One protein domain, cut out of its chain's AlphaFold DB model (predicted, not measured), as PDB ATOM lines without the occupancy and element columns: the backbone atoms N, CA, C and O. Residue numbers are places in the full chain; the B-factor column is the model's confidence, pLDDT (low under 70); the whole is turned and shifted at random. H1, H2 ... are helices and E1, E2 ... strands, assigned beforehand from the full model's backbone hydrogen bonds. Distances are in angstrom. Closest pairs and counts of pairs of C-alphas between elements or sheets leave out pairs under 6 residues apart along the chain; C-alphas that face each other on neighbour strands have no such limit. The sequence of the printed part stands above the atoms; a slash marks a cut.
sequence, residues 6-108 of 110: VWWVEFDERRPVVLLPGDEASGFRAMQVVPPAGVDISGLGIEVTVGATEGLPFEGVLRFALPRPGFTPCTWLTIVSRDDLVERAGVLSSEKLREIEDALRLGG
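This is residues 6 to 108 of the 110 residues of the protein "mRNA interferase MazF" of Streptomyces sp. BK674 (UniProt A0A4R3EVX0). What is the main picture? A strongly twisted, curled sheet of five strands, in the order E6 E3 E2 E1 E7, stands beside a two-stranded hairpin, E4 and E5, and helix H1 packs on that hairpin. What is it built of? The printed part has 103 residues with seven named strands, E1 to E7, then one named helix, H1; both sheets are antiparallel and the class is mixed. How large is it? It is compact, with a radius of gyration of the C-alphas of 13.5 A and spans of 38 by 30 by 29 A.

Where do the strands run? E1, residues 6 to 10, begins at C-alpha 6, (102.077, 270.044, 234.778), followed by E2, residues 14 to 19, and E3, residues 28 to 32. E4, residues 45 to 50, and E5, residues 60 to 65, each measure 15.9 A from first to last C-alpha; E6 is residues 77 to 80 and E7 residues 85 to 91. Where is the helix? H1, residues 94 to 106, measures 18.5 A and ends at C-alpha 106, (86.931, 255.205, 239.509).

How do the five strands pair? E1, E2 and E3 form a meander, each strand the antiparallel neighbour of the one before, with N 7 and O 17 at 2.9 A and N 18 and O 31 at 2.9 A. Edge strand E7 is antiparallel to E1, N 8 and O 87 at 2.8 A, and edge strand E6 to E3, N 28 and O 80 at 2.8 A. Where are the others? E4 and E5 are an antiparallel hairpin, N 46 and O 64 at 2.8 A; the closest C-alphas of E3 and E5, Gln 32 and Leu 62, are 6.6 A apart. H1 is not on the five-strand sheet, with 3 pairs of C-alphas within 10 A; its closest C-alpha pair with E4, Ala 103 and Ile 46, is 6.6 A apart, and its every O i to N i+4 pair is within hydrogen-bond range.

Which links are long? Those from E3 to E4 and from E5 to E6 are long, and the printed part has no cut. Where is confidence low? Residues 73 to 74 are under 70, while the mean pLDDT of the printed part is 91.4.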
ATOM      1  N   VAL A   6     101.892 270.521 236.155       98.06
ATOM      2  CA  VAL A   6     102.077 270.044 234.778       98.06
ATOM      3  C   VAL A   6     103.515 270.301 234.361       98.06
ATOM      4  O   VAL A   6     104.009 271.427 234.475       98.06
ATOM      5  N   TRP A   7     104.183 269.262 233.880       97.88
ATOM      6  CA  TRP A   7     105.606 269.274 233.576       97.88
ATOM      7  C   TRP A   7     105.900 268.662 232.214       97.88
ATOM      8  O   TRP A   7     105.243 267.723 231.777       97.88
ATOM      9  N   TRP A   8     106.941 269.167 231.572       97.75
ATOM     10  CA  TRP A   8     107.639 268.478 230.506       97.75
ATOM     11  C   TRP A   8     108.684 267.555 231.104       97.75
ATOM     12  O   TRP A   8     109.536 268.007 231.873       97.75
ATOM     13  N   VAL A   9     108.621 266.288 230.711       95.75
ATOM     14  CA  VAL A   9     109.656 265.303 231.002       95.75
ATOM     15  C   VAL A   9     110.449 264.975 229.754       95.75
ATOM     16  O   VAL A   9     109.913 265.033 228.643       95.75
ATOM     17  N   GLU A  10     111.711 264.617 229.942       92.12
ATOM     18  CA  GLU A  10     112.604 264.204 228.866       92.12
ATOM     19  C   GLU A  10     113.064 262.767 229.109       92.12
ATOM     20  O   GLU A  10     113.920 262.501 229.945       92.12
ATOM     21  N   PHE A  11     112.431 261.838 228.389       82.44
ATOM     22  CA  PHE A  11     112.842 260.437 228.321       82.44
ATOM     23  C   PHE A  11     113.627 260.197 227.019       82.44
ATOM     24  O   PHE A  11     114.612 260.875 226.743       82.44
ATOM     25  N   ASP A  12     113.170 259.253 226.192       84.56
ATOM     26  CA  ASP A  12     113.553 259.115 224.788       84.56
ATOM     27  C   ASP A  12     113.010 260.271 223.931       84.56
ATOM     28  O   ASP A  12     113.683 260.752 223.021       84.56
ATOM     29  N   GLU A  13     111.807 260.740 224.257       88.81
ATOM     30  CA  GLU A  13     111.142 261.884 223.647       88.81
ATOM     31  C   GLU A  13     110.533 262.793 224.719       88.81
ATOM     32  O   GLU A  13     110.062 262.340 225.768       88.81
ATOM     33  N   ARG A  14     110.484 264.098 224.428       93.69
ATOM     34  CA  ARG A  14     109.905 265.094 225.329       93.69
ATOM     35  C   ARG A  14     108.382 264.963 225.386       93.69
ATOM     36  O   ARG A  14     107.703 265.084 224.365       93.69
ATOM     37  N   ARG A  15     107.831 264.748 226.584       94.75
ATOM     38  CA  ARG A  15     106.400 264.460 226.796       94.75
ATOM     39  C   ARG A  15     105.825 265.299 227.942       94.75
ATOM     40  O   ARG A  15     106.516 265.524 228.929       94.75
ATOM     41  N   PRO A  16     104.577 265.778 227.842       96.94
ATOM     42  CA  PRO A  16     103.891 266.411 228.965       96.94
ATOM     43  C   PRO A  16     103.350 265.370 229.952       96.94
ATOM     44  O   PRO A  16     102.777 264.349 229.557       96.94
ATOM     45  N   VAL A  17     103.464 265.655 231.244       97.00
ATOM     46  CA  VAL A  17     102.901 264.843 232.322       97.00
ATOM     47  C   VAL A  17     102.237 265.715 233.381       97.00
ATOM     48  O   VAL A  17     102.609 266.870 233.587       97.00
ATOM     49  N   VAL A  18     101.276 265.134 234.090       97.38
ATOM     50  CA  VAL A  18     100.707 265.691 235.319       97.38
ATOM     51  C   VAL A  18     101.232 264.887 236.494       97.38
ATOM     52  O   VAL A  18     101.111 263.660 236.504       97.38
ATOM     53  N   LEU A  19     101.800 265.569 237.487       95.94
ATOM     54  CA  LEU A  19     102.240 264.925 238.718       95.94
ATOM     55  C   LEU A  19     101.036 264.545 239.578       95.94
ATOM     56  O   LEU A  19     100.167 265.374 239.847       95.94
ATOM     57  N   LEU A  20     101.012 263.296 240.022       93.00
ATOM     58  CA  LEU A  20      99.993 262.701 240.881       93.00
ATOM     59  C   LEU A  20     100.413 262.744 242.361       93.00
ATOM     60  O   LEU A  20     101.566 263.073 242.662       93.00
ATOM     61  N   PRO A  21      99.513 262.417 243.311       87.81
ATOM     62  CA  PRO A  21      99.898 262.285 244.706       87.81
ATOM     63  C   PRO A  21     100.974 261.206 244.844       87.81
ATOM     64  O   PRO A  21     100.851 260.108 244.295       87.81
ATOM     65  N   GLY A  22     102.033 261.522 245.581       80.50
ATOM     66  CA  GLY A  22     103.164 260.632 245.787       80.50
ATOM     67  C   GLY A  22     104.251 261.285 246.632       80.50
ATOM     68  O   GLY A  22     104.192 262.478 246.934       80.50
ATOM     69  N   ASP A  23     105.230 260.477 247.016       75.56
ATOM     70  CA  ASP A  23     106.403 260.868 247.796       75.56
ATOM     71  C   ASP A  23     107.648 260.879 246.897       75.56
ATOM     72  O   ASP A  23     107.866 259.961 246.111       75.56
ATOM     73  N   GLU A  24     108.481 261.908 247.047       76.00
ATOM     74  CA  GLU A  24     109.732 262.081 246.306       76.00
ATOM     75  C   GLU A  24     110.734 260.937 246.540       76.00
ATOM     76  O   GLU A  24     111.489 260.608 245.626       76.00
ATOM     77  N   ALA A  25     110.735 260.285 247.710       81.62
ATOM     78  CA  ALA A  25     111.706 259.231 248.020       81.62
ATOM     79  C   ALA A  25     111.590 258.001 247.101       81.62
ATOM     80  O   ALA A  25     112.566 257.267 246.943       81.62
ATOM     81  N   SER A  26     110.426 257.790 246.476       81.06
ATOM     82  CA  SER A  26     110.185 256.705 245.511       81.06
ATOM     83  C   SER A  26     110.095 257.192 244.057       81.06
ATOM     84  O   SER A  26     109.767 256.405 243.169       81.06
ATOM     85  N   GLY A  27     110.383 258.472 243.805       88.00
ATOM     86  CA  GLY A  27     110.102 259.142 242.537       88.00
ATOM     87  C   GLY A  27     108.665 259.666 242.452       88.00
ATOM     88  O   GLY A  27     107.760 259.234 243.164       88.00
ATOM     89  N   PHE A  28     108.440 260.631 241.563       92.31
ATOM     90  CA  PHE A  28     107.134 261.255 241.396       92.31
ATOM     91  C   PHE A  28     106.241 260.384 240.523       92.31
ATOM     92  O   PHE A  28     106.597 260.019 239.404       92.31
ATOM     93  N   ARG A  29     105.038 260.088 241.010       92.69
ATOM     94  CA  ARG A  29     104.002 259.475 240.180       92.69
ATOM     95  C   ARG A  29     103.509 260.505 239.181       92.69
ATOM     96  O   ARG A  29     103.228 261.641 239.560       92.69
ATOM     97  N   ALA A  30     103.386 260.114 237.924       94.62
ATOM     98  CA  ALA A  30     102.938 261.011 236.878       94.62
ATOM     99  C   ALA A  30     102.060 260.282 235.865       94.62
ATOM    100  O   ALA A  30     102.245 259.094 235.601       94.62
ATOM    101  N   MET A  31     101.119 261.010 235.274       95.62
ATOM    102  CA  MET A  31     100.370 260.537 234.115       95.62
ATOM    103  C   MET A  31     100.715 261.351 232.887       95.62
ATOM    104  O   MET A  31     100.729 262.581 232.937       95.62
ATOM    105  N   GLN A  32     100.964 260.660 231.779       95.69
ATOM    106  CA  GLN A  32     101.245 261.315 230.512       95.69
ATOM    107  C   GLN A  32      99.974 261.952 229.934       95.69
ATOM    108  O   GLN A  32      98.922 261.310 229.882       95.69
ATOM    109  N   VAL A  33     100.088 263.187 229.440       96.56
ATOM    110  CA  VAL A  33      99.052 263.794 228.598       96.56
ATOM    111  C   VAL A  33      99.201 263.230 227.185       96.56
ATOM    112  O   VAL A  33     100.262 263.324 226.563       96.56
ATOM    113  N   VAL A  34      98.140 262.598 226.688       95.12
ATOM    114  CA  VAL A  34      98.110 261.889 225.401       95.12
ATOM    115  C   VAL A  34      97.051 262.492 224.473       95.12
ATOM    116  O   VAL A  34      96.153 263.190 224.946       95.12
ATOM    117  N   PRO A  35      97.100 262.224 223.155       95.69
ATOM    118  CA  PRO A  35      96.005 262.592 222.263       95.69
ATOM    119  C   PRO A  35      94.682 261.932 222.694       95.69
ATOM    120  O   PRO A  35      94.717 260.782 223.153       95.69
ATOM    121  N   PRO A  36      93.526 262.605 222.528       94.81
ATOM    122  CA  PRO A  36      92.209 262.031 222.822       94.81
ATOM    123  C   PRO A  36      91.930 260.791 221.967       94.81
ATOM    124  O   PRO A  36      92.493 260.637 220.883       94.81
ATOM    125  N   ALA A  37      91.050 259.901 222.437       92.69
ATOM    126  CA  ALA A  37      90.796 258.627 221.758       92.69
ATOM    127  C   ALA A  37      90.167 258.810 220.366       92.69
ATOM    128  O   ALA A  37      90.303 257.943 219.505       92.69
ATOM    129  N   GLY A  38      89.456 259.923 220.152       93.44
ATOM    130  CA  GLY A  38      88.770 260.226 218.892       93.44
ATOM    131  C   GLY A  38      87.558 259.332 218.599       93.44
ATOM    132  O   GLY A  38      86.925 259.482 217.557       93.44
ATOM    133  N   VAL A  39      87.220 258.423 219.513       93.38
ATOM    134  CA  VAL A  39      86.065 257.522 219.460       93.38
ATOM    135  C   VAL A  39      85.376 257.500 220.820       93.38
ATOM    136  O   VAL A  39      85.975 257.879 221.828       93.38
ATOM    137  N   ASP A  40      84.127 257.040 220.856       92.06
ATOM    138  CA  ASP A  40      83.424 256.858 222.121       92.06
ATOM    139  C   ASP A  40      84.062 255.725 222.935       92.06
ATOM    140  O   ASP A  40      84.041 254.556 222.542       92.06
ATOM    141  N   ILE A  41      84.635 256.089 224.079       90.06
ATOM    142  CA  ILE A  41      85.212 255.160 225.054       90.06
ATOM    143  C   ILE A  41      84.366 255.071 226.326       90.06
ATOM    144  O   ILE A  41      84.834 254.541 227.336       90.06
ATOM    145  N   SER A  42      83.133 255.587 226.299       85.44
ATOM    146  CA  SER A  42      82.237 255.607 227.452       85.44
ATOM    147  C   SER A  42      82.063 254.194 228.014       85.44
ATOM    148  O   SER A  42      81.594 253.265 227.354       85.44
ATOM    149  N   GLY A  43      82.508 254.014 229.257       86.81
ATOM    150  CA  GLY A  43      82.519 252.739 229.968       86.81
ATOM    151  C   GLY A  43      83.844 251.973 229.904       86.81
ATOM    152  O   GLY A  43      84.051 251.119 230.766       86.81
ATOM    153  N   LEU A  44      84.726 252.233 228.938       88.31
ATOM    154  CA  LEU A  44      86.095 251.695 228.917       88.31
ATOM    155  C   LEU A  44      87.047 252.569 229.733       88.31
ATOM    156  O   LEU A  44      87.966 252.056 230.369       88.31
ATOM    157  N   GLY A  45      86.821 253.879 229.722       91.88
ATOM    158  CA  GLY A  45      87.672 254.830 230.411       91.88
ATOM    159  C   GLY A  45      87.040 256.205 230.556       91.88
ATOM    160  O   GLY A  45      85.944 256.462 230.062       91.88
ATOM    161  N   ILE A  46      87.771 257.069 231.247       93.94
ATOM    162  CA  ILE A  46      87.486 258.490 231.429       93.94
ATOM    163  C   ILE A  46      88.649 259.261 230.804       93.94
ATOM    164  O   ILE A  46      89.812 258.890 230.982       93.94
ATOM    165  N   GLU A  47      88.340 260.323 230.068       95.19
ATOM    166  CA  GLU A  47      89.321 261.283 229.570       95.19
ATOM    167  C   GLU A  47      89.106 262.622 230.266       95.19
ATOM    168  O   GLU A  47      88.008 263.171 230.222       95.19
ATOM    169  N   VAL A  48      90.158 263.136 230.902       96.25
ATOM    170  CA  VAL A  48      90.173 264.474 231.504       96.25
ATOM    171  C   VAL A  48      91.056 265.372 230.652       96.25
ATOM    172  O   VAL A  48      92.252 265.110 230.521       96.25
ATOM    173  N   THR A  49      90.480 266.423 230.072       97.00
ATOM    174  CA  THR A  49      91.211 267.360 229.206       97.00
ATOM    175  C   THR A  49      92.248 268.160 229.988       97.00
ATOM    176  O   THR A  49      91.947 268.673 231.071       97.00
ATOM    177  N   VAL A  50      93.438 268.286 229.402       97.19
ATOM    178  CA  VAL A  50      94.554 269.123 229.858       97.19
ATOM    179  C   VAL A  50      95.140 269.815 228.630       97.19
ATOM    180  O   VAL A  50      95.475 269.143 227.651       97.19
ATOM    181  N   GLY A  51      95.275 271.137 228.670       96.75
ATOM    182  CA  GLY A  51      95.655 271.898 227.485       96.75
ATOM    183  C   GLY A  51      96.187 273.294 227.773       96.75
ATOM    184  O   GLY A  51      96.967 273.501 228.708       96.75
ATOM    185  N   ALA A  52      95.787 274.260 226.946       96.56
ATOM    186  CA  ALA A  52      96.306 275.627 227.007       96.56
ATOM    187  C   ALA A  52      96.080 276.312 228.363       96.56
ATOM    188  O   ALA A  52      96.933 277.071 228.825       96.56
ATOM    189  N   THR A  53      94.964 276.017 229.035       95.50
ATOM    190  CA  THR A  53      94.655 276.546 230.374       95.50
ATOM    191  C   THR A  53      95.610 276.040 231.453       95.50
ATOM    192  O   THR A  53      95.809 276.718 232.458       95.50
ATOM    193  N   GLU A  54      96.261 274.902 231.221       96.69
ATOM    194  CA  GLU A  54      97.248 274.292 232.110       96.69
ATOM    195  C   GLU A  54      98.698 274.548 231.653       96.69
ATOM    196  O   GLU A  54      99.638 274.006 232.237       96.69
ATOM    197  N   GLY A  55      98.888 275.399 230.637       96.56
ATOM    198  CA  GLY A  55     100.196 275.847 230.156       96.56
ATOM    199  C   GLY A  55     100.794 275.019 229.016       96.56
ATOM    200  O   GLY A  55     101.946 275.245 228.644       96.56
ATOM    201  N   LEU A  56     100.047 274.073 228.441       97.25
ATOM    202  CA  LEU A  56     100.506 273.313 227.277       97.25
ATOM    203  C   LEU A  56     100.262 274.080 225.962       97.25
ATOM    204  O   LEU A  56      99.279 274.802 225.834       97.25
ATOM    205  N   PRO A  57     101.109 273.902 224.933       96.44
ATOM    206  CA  PRO A  57     100.910 274.511 223.617       96.44
ATOM    207  C   PRO A  57      99.891 273.754 222.745       96.44
ATOM    208  O   PRO A  57      99.709 274.098 221.577       96.44
ATOM    209  N   PHE A  58      99.267 272.700 223.273       96.44
ATOM    210  CA  PHE A  58      98.289 271.863 222.585       96.44
ATOM    211  C   PHE A  58      97.266 271.293 223.564       96.44
ATOM    212  O   PHE A  58      97.486 271.289 224.774       96.44
ATOM    213  N   GLU A  59      96.189 270.747 223.009       96.44
ATOM    214  CA  GLU A  59      95.155 270.033 223.751       96.44
ATOM    215  C   GLU A  59      95.455 268.533 223.804       96.44
ATOM    216  O   GLU A  59      95.830 267.915 222.802       96.44
ATOM    217  N   GLY A  60      95.253 267.938 224.973       97.19
ATOM    218  CA  GLY A  60      95.347 266.503 225.186       97.19
ATOM    219  C   GLY A  60      94.471 266.053 226.347       97.19
ATOM    220  O   GLY A  60      93.651 266.807 226.872       97.19
ATOM    221  N   VAL A  61      94.629 264.794 226.739       97.25
ATOM    222  CA  VAL A  61      93.854 264.186 227.821       97.25
ATOM    223  C   VAL A  61      94.744 263.359 228.737       97.25
ATOM    224  O   VAL A  61      95.704 262.725 228.294       97.25
ATOM    225  N   LEU A  62      94.380 263.303 230.013       96.25
ATOM    226  CA  LEU A  62      94.727 262.180 230.873       96.25
ATOM    227  C   LEU A  62      93.677 261.091 230.675       96.25
ATOM    228  O   LEU A  62      92.480 261.365 230.762       96.25
ATOM    229  N   ARG A  63      94.119 259.860 230.411       94.75
ATOM    230  CA  ARG A  63      93.225 258.722 230.169       94.75
ATOM    231  C   ARG A  63      93.287 257.727 231.320       94.75
ATOM    232  O   ARG A  63      94.345 257.161 231.593       94.75
ATOM    233  N   PHE A  64      92.134 257.484 231.933       92.94
ATOM    234  CA  PHE A  64      91.941 256.570 233.054       92.94
ATOM    235  C   PHE A  64      91.135 255.373 232.569       92.94
ATOM    236  O   PHE A  64      90.021 255.540 232.078       92.94
ATOM    237  N   ALA A  65      91.686 254.168 232.674       90.88
ATOM    238  CA  ALA A  65      90.953 252.962 232.313       90.88
ATOM    239  C   ALA A  65      90.044 252.526 233.472       90.88
ATOM    240  O   ALA A  65      90.472 252.498 234.623       90.88
ATOM    241  N   LEU A  66      88.795 252.170 233.167       89.81
ATOM    242  CA  LEU A  66      87.857 251.644 234.158       89.81
ATOM    243  C   LEU A  66      88.081 250.132 234.346       89.81
ATOM    244  O   LEU A  66      88.175 249.409 233.346       89.81
ATOM    245  N   PRO A  67      88.119 249.615 235.589       87.06
ATOM    246  CA  PRO A  67      88.259 248.186 235.843       87.06
ATOM    247  C   PRO A  67      87.126 247.385 235.204       87.06
ATOM    248  O   PRO A  67      85.946 247.706 235.367       87.06
ATOM    249  N   ARG A  68      87.472 246.297 234.511       82.44
ATOM    250  CA  ARG A  68      86.499 245.364 233.932       82.44
ATOM    251  C   ARG A  68      86.972 243.919 234.085       82.44
ATOM    252  O   ARG A  68      88.148 243.644 233.846       82.44
ATOM    253  N   PRO A  69      86.080 242.970 234.424       83.00
ATOM    254  CA  PRO A  69      86.431 241.556 234.449       83.00
ATOM    255  C   PRO A  69      87.010 241.101 233.103       83.00
ATOM    256  O   PRO A  69      86.402 241.326 232.059       83.00
ATOM    257  N   GLY A  70      88.180 240.462 233.135       81.12
ATOM    258  CA  GLY A  70      88.848 239.947 231.934       81.12
ATOM    259  C   GLY A  70      89.622 240.982 231.111       81.12
ATOM    260  O   GLY A  70      90.156 240.619 230.068       81.12
ATOM    261  N   PHE A  71      89.721 242.236 231.568       79.19
ATOM    262  CA  PHE A  71      90.533 243.278 230.933       79.19
ATOM    263  C   PHE A  71      91.587 243.801 231.907       79.19
ATOM    264  O   PHE A  71      91.284 244.096 233.062       79.19
ATOM    265  N   THR A  72      92.820 243.960 231.430       71.62
ATOM    266  CA  THR A  72      93.863 244.679 232.165       71.62
ATOM    267  C   THR A  72      93.768 246.161 231.806       71.62
ATOM    268  O   THR A  72      93.981 246.501 230.640       71.62
ATOM    269  N   PRO A  73      93.418 247.053 232.748       69.50
ATOM    270  CA  PRO A  73      93.379 248.483 232.473       69.50
ATOM    271  C   PRO A  73      94.789 249.003 232.151       69.50
ATOM    272  O   PRO A  73      95.745 248.703 232.862       69.50
ATOM    273  N   CYS A  74      94.918 249.795 231.086       69.75
ATOM    274  CA  CYS A  74      96.167 250.464 230.710       69.75
ATOM    275  C   CYS A  74      96.028 251.974 230.928       69.75
ATOM    276  O   CYS A  74      95.814 252.737 229.986       69.75
ATOM    277  N   THR A  75      96.121 252.399 232.185       83.19
ATOM    278  CA  THR A  75      96.299 253.815 232.528       83.19
ATOM    279  C   THR A  75      97.763 254.183 232.279       83.19
ATOM    280  O   THR A  75      98.654 253.446 232.698       83.19
ATOM    281  N   TRP A  76      98.027 255.303 231.600       84.88
ATOM    282  CA  TRP A  76      99.387 255.775 231.275       84.88
ATOM    283  C   TRP A  76     100.097 256.387 232.491       84.88
ATOM    284  O   TRP A  76     100.472 257.558 232.493       84.88
ATOM    285  N   LEU A  77     100.227 255.588 233.546       88.81
ATOM    286  CA  LEU A  77     100.911 255.920 234.781       88.81
ATOM    287  C   LEU A  77     102.393 255.557 234.665       88.81
ATOM    288  O   LEU A  77     102.738 254.452 234.251       88.81
ATOM    289  N   THR A  78     103.259 256.463 235.097       89.56
ATOM    290  CA  THR A  78     104.699 256.230 235.194       89.56
ATOM    291  C   THR A  78     105.262 256.810 236.490       89.56
ATOM    292  O   THR A  78     104.610 257.609 237.168       89.56
ATOM    293  N   ILE A  79     106.484 256.406 236.827       91.69
ATOM    294  CA  ILE A  79     107.310 257.053 237.847       91.69
ATOM    295  C   ILE A  79     108.364 257.883 237.125       91.69
ATOM    296  O   ILE A  79     108.988 257.396 236.184       91.69
ATOM    297  N   VAL A  80     108.548 259.125 237.558       91.81
ATOM    298  CA  VAL A  80     109.573 260.031 237.033       91.81
ATOM    299  C   VAL A  80     110.493 260.470 238.156       91.81
ATOM    300  O   VAL A  80     110.056 260.725 239.282       91.81
ATOM    301  N   SER A  81     111.783 260.541 237.870       92.06
ATOM    302  CA  SER A  81     112.740 261.125 238.795       92.06
ATOM    303  C   SER A  81     112.656 262.653 238.747       92.06
ATOM    304  O   SER A  81     112.033 263.250 237.867       92.06
ATOM    305  N   ARG A  82     113.305 263.312 239.708       91.56
ATOM    306  CA  ARG A  82     113.492 264.765 239.668       91.56
ATOM    307  C   ARG A  82     114.260 265.212 238.420       91.56
ATOM    308  O   ARG A  82     113.971 266.287 237.909       91.56
ATOM    309  N   ASP A  83     115.215 264.404 237.967       92.19
ATOM    310  CA  ASP A  83     116.108 264.751 236.860       92.19
ATOM    311  C   ASP A  83     115.396 264.657 235.502       92.19
ATOM    312  O   ASP A  83     115.747 265.386 234.579       92.19
ATOM    313  N   ASP A  84     114.347 263.833 235.401       93.31
ATOM    314  CA  ASP A  84     113.523 263.724 234.191       93.31
ATOM    315  C   ASP A  84     112.613 264.948 233.991       93.31
ATOM    316  O   ASP A  84     112.128 265.176 232.887       93.31
ATOM    317  N   LEU A  85     112.336 265.726 235.045       94.31
ATOM    318  CA  LEU A  85     111.407 266.863 235.038       94.31
ATOM    319  C   LEU A  85     112.130 268.163 234.655       94.31
ATOM    320  O   LEU A  85     112.727 268.839 235.494       94.31
ATOM    321  N   VAL A  86     112.034 268.540 233.379       95.56
ATOM    322  CA  VAL A  86     112.877 269.588 232.776       95.56
ATOM    323  C   VAL A  86     112.253 270.981 232.871       95.56
ATOM    324  O   VAL A  86     112.924 271.949 233.228       95.56
ATOM    325  N   GLU A  87     110.962 271.107 232.555       96.31
ATOM    326  CA  GLU A  87     110.278 272.404 232.494       96.31
ATOM    327  C   GLU A  87     108.855 272.303 233.034       96.31
ATOM    328  O   GLU A  87     108.042 271.520 232.543       96.31
ATOM    329  N   ARG A  88     108.516 273.140 234.017       97.56
ATOM    330  CA  ARG A  88     107.140 273.255 234.499       97.56
ATOM    331  C   ARG A  88     106.312 274.079 233.513       97.56
ATOM    332  O   ARG A  88     106.588 275.260 233.329       97.56
ATOM    333  N   ALA A  89     105.268 273.473 232.955       97.69
ATOM    334  CA  ALA A  89     104.322 274.134 232.058       97.69
ATOM    335  C   ALA A  89     103.254 274.923 232.833       97.69
ATOM    336  O   ALA A  89     102.890 276.032 232.451       97.69
ATOM    337  N   GLY A  90     102.782 274.380 233.959       97.44
ATOM    338  CA  GLY A  90     101.723 275.021 234.729       97.44
ATOM    339  C   GLY A  90     101.316 274.264 235.986       97.44
ATOM    340  O   GLY A  90     102.081 273.487 236.567       97.44
ATOM    341  N   VAL A  91     100.106 274.552 236.450       97.31
ATOM    342  CA  VAL A  91      99.470 273.887 237.588       97.31
ATOM    343  C   VAL A  91      97.975 273.822 237.360       97.31
ATOM    344  O   VAL A  91      97.369 274.785 236.892       97.31
ATOM    345  N   LEU A  92      97.395 272.678 237.691       97.62
ATOM    346  CA  LEU A  92      95.966 272.460 237.589       97.62
ATOM    347  C   LEU A  92      95.206 273.350 238.574       97.62
ATOM    348  O   LEU A  92      95.645 273.587 239.702       97.62
ATOM    349  N   SER A  93      94.021 273.800 238.166       96.69
ATOM    350  CA  SER A  93      93.072 274.404 239.098       96.69
ATOM    351  C   SER A  93      92.583 273.363 240.111       96.69
ATOM    352  O   SER A  93      92.565 272.162 239.837       96.69
ATOM    353  N   SER A  94      92.115 273.813 241.276       95.69
ATOM    354  CA  SER A  94      91.565 272.913 242.300       95.69
ATOM    355  C   SER A  94      90.355 272.105 241.811       95.69
ATOM    356  O   SER A  94      90.095 271.017 242.318       95.69
ATOM    357  N   GLU A  95      89.598 272.638 240.850       96.00
ATOM    358  CA  GLU A  95      88.471 271.944 240.219       96.00
ATOM    359  C   GLU A  95      88.962 270.822 239.299       96.00
ATOM    360  O   GLU A  95      88.539 269.678 239.446       96.00
ATOM    361  N   LYS A  96      89.925 271.124 238.422       95.94
ATOM    362  CA  LYS A  96      90.525 270.144 237.510       95.94
ATOM    363  C   LYS A  96      91.264 269.038 238.266       95.94
ATOM    364  O   LYS A  96      91.182 267.870 237.903       95.94
ATOM    365  N   LEU A  97      91.947 269.394 239.353       95.38
ATOM    366  CA  LEU A  97      92.612 268.429 240.222       95.38
ATOM    367  C   LEU A  97      91.610 267.448 240.846       95.38
ATOM    368  O   LEU A  97      91.860 266.247 240.876       95.38
ATOM    369  N   ARG A  98      90.450 267.947 241.289       95.38
ATOM    370  CA  ARG A  98      89.373 267.110 241.837       95.38
ATOM    371  C   ARG A  98      88.805 266.152 240.791       95.38
ATOM    372  O   ARG A  98      88.601 264.989 241.109       95.38
ATOM    373  N   GLU A  99      88.606 266.621 239.561       96.00
ATOM    374  CA  GLU A  99      88.162 265.787 238.433       96.00
ATOM    375  C   GLU A  99      89.112 264.597 238.200       96.00
ATOM    376  O   GLU A  99      88.668 263.458 238.057       96.00
ATOM    377  N   ILE A 100      90.426 264.841 238.238       94.75
ATOM    378  CA  ILE A 100      91.453 263.796 238.105       94.75
ATOM    379  C   ILE A 100      91.431 262.831 239.288       94.75
ATOM    380  O   ILE A 100      91.497 261.620 239.089       94.75
ATOM    381  N   GLU A 101      91.333 263.340 240.515       93.25
ATOM    382  CA  GLU A 101      91.240 262.489 241.702       93.25
ATOM    383  C   GLU A 101      89.997 261.591 241.668       93.25
ATOM    384  O   GLU A 101      90.074 260.416 242.027       93.25
ATOM    385  N   ASP A 102      88.858 262.120 241.222       94.25
ATOM    386  CA  ASP A 102      87.629 261.349 241.051       94.25
ATOM    387  C   ASP A 102      87.797 260.272 239.967       94.25
ATOM    388  O   ASP A 102      87.432 259.115 240.188       94.25
ATOM    389  N   ALA A 103      88.427 260.606 238.835       93.00
ATOM    390  CA  ALA A 103      88.729 259.645 237.776       93.00
ATOM    391  C   ALA A 103      89.697 258.536 238.238       93.00
ATOM    392  O   ALA A 103      89.469 257.365 237.931       93.00
ATOM    393  N   LEU A 104      90.727 258.871 239.027       89.69
ATOM    394  CA  LEU A 104      91.639 257.895 239.636       89.69
ATOM    395  C   LEU A 104      90.892 256.926 240.554       89.69
ATOM    396  O   LEU A 104      91.080 255.718 240.442       89.69
ATOM    397  N   ARG A 105      89.996 257.429 241.417       89.56
ATOM    398  CA  ARG A 105      89.187 256.578 242.311       89.56
ATOM    399  C   ARG A 105      88.289 255.615 241.531       89.56
ATOM    400  O   ARG A 105      88.100 254.478 241.959       89.56
ATOM    401  N   LEU A 106      87.743 256.050 240.395       89.38
ATOM    402  CA  LEU A 106      86.931 255.205 239.509       89.38
ATOM    403  C   LEU A 106      87.766 254.184 238.720       89.38
ATOM    404  O   LEU A 106      87.255 253.117 238.381       89.38
ATOM    405  N   GLY A 107      89.044 254.483 238.464       81.12
ATOM    406  CA  GLY A 107      90.015 253.595 237.817       81.12
ATOM    407  C   GLY A 107      90.408 252.355 238.634       81.12
ATOM    408  O   GLY A 107      91.102 251.483 238.114       81.12
ATOM    409  N   GLY A 108      89.915 252.237 239.871       70.00
ATOM    410  CA  GLY A 108      90.206 251.141 240.796       70.00
ATOM    411  C   GLY A 108      91.346 251.466 241.770       70.00
ATOM    412  O   GLY A 108      92.073 252.437 241.568       70.00
TER     413      GLY A 108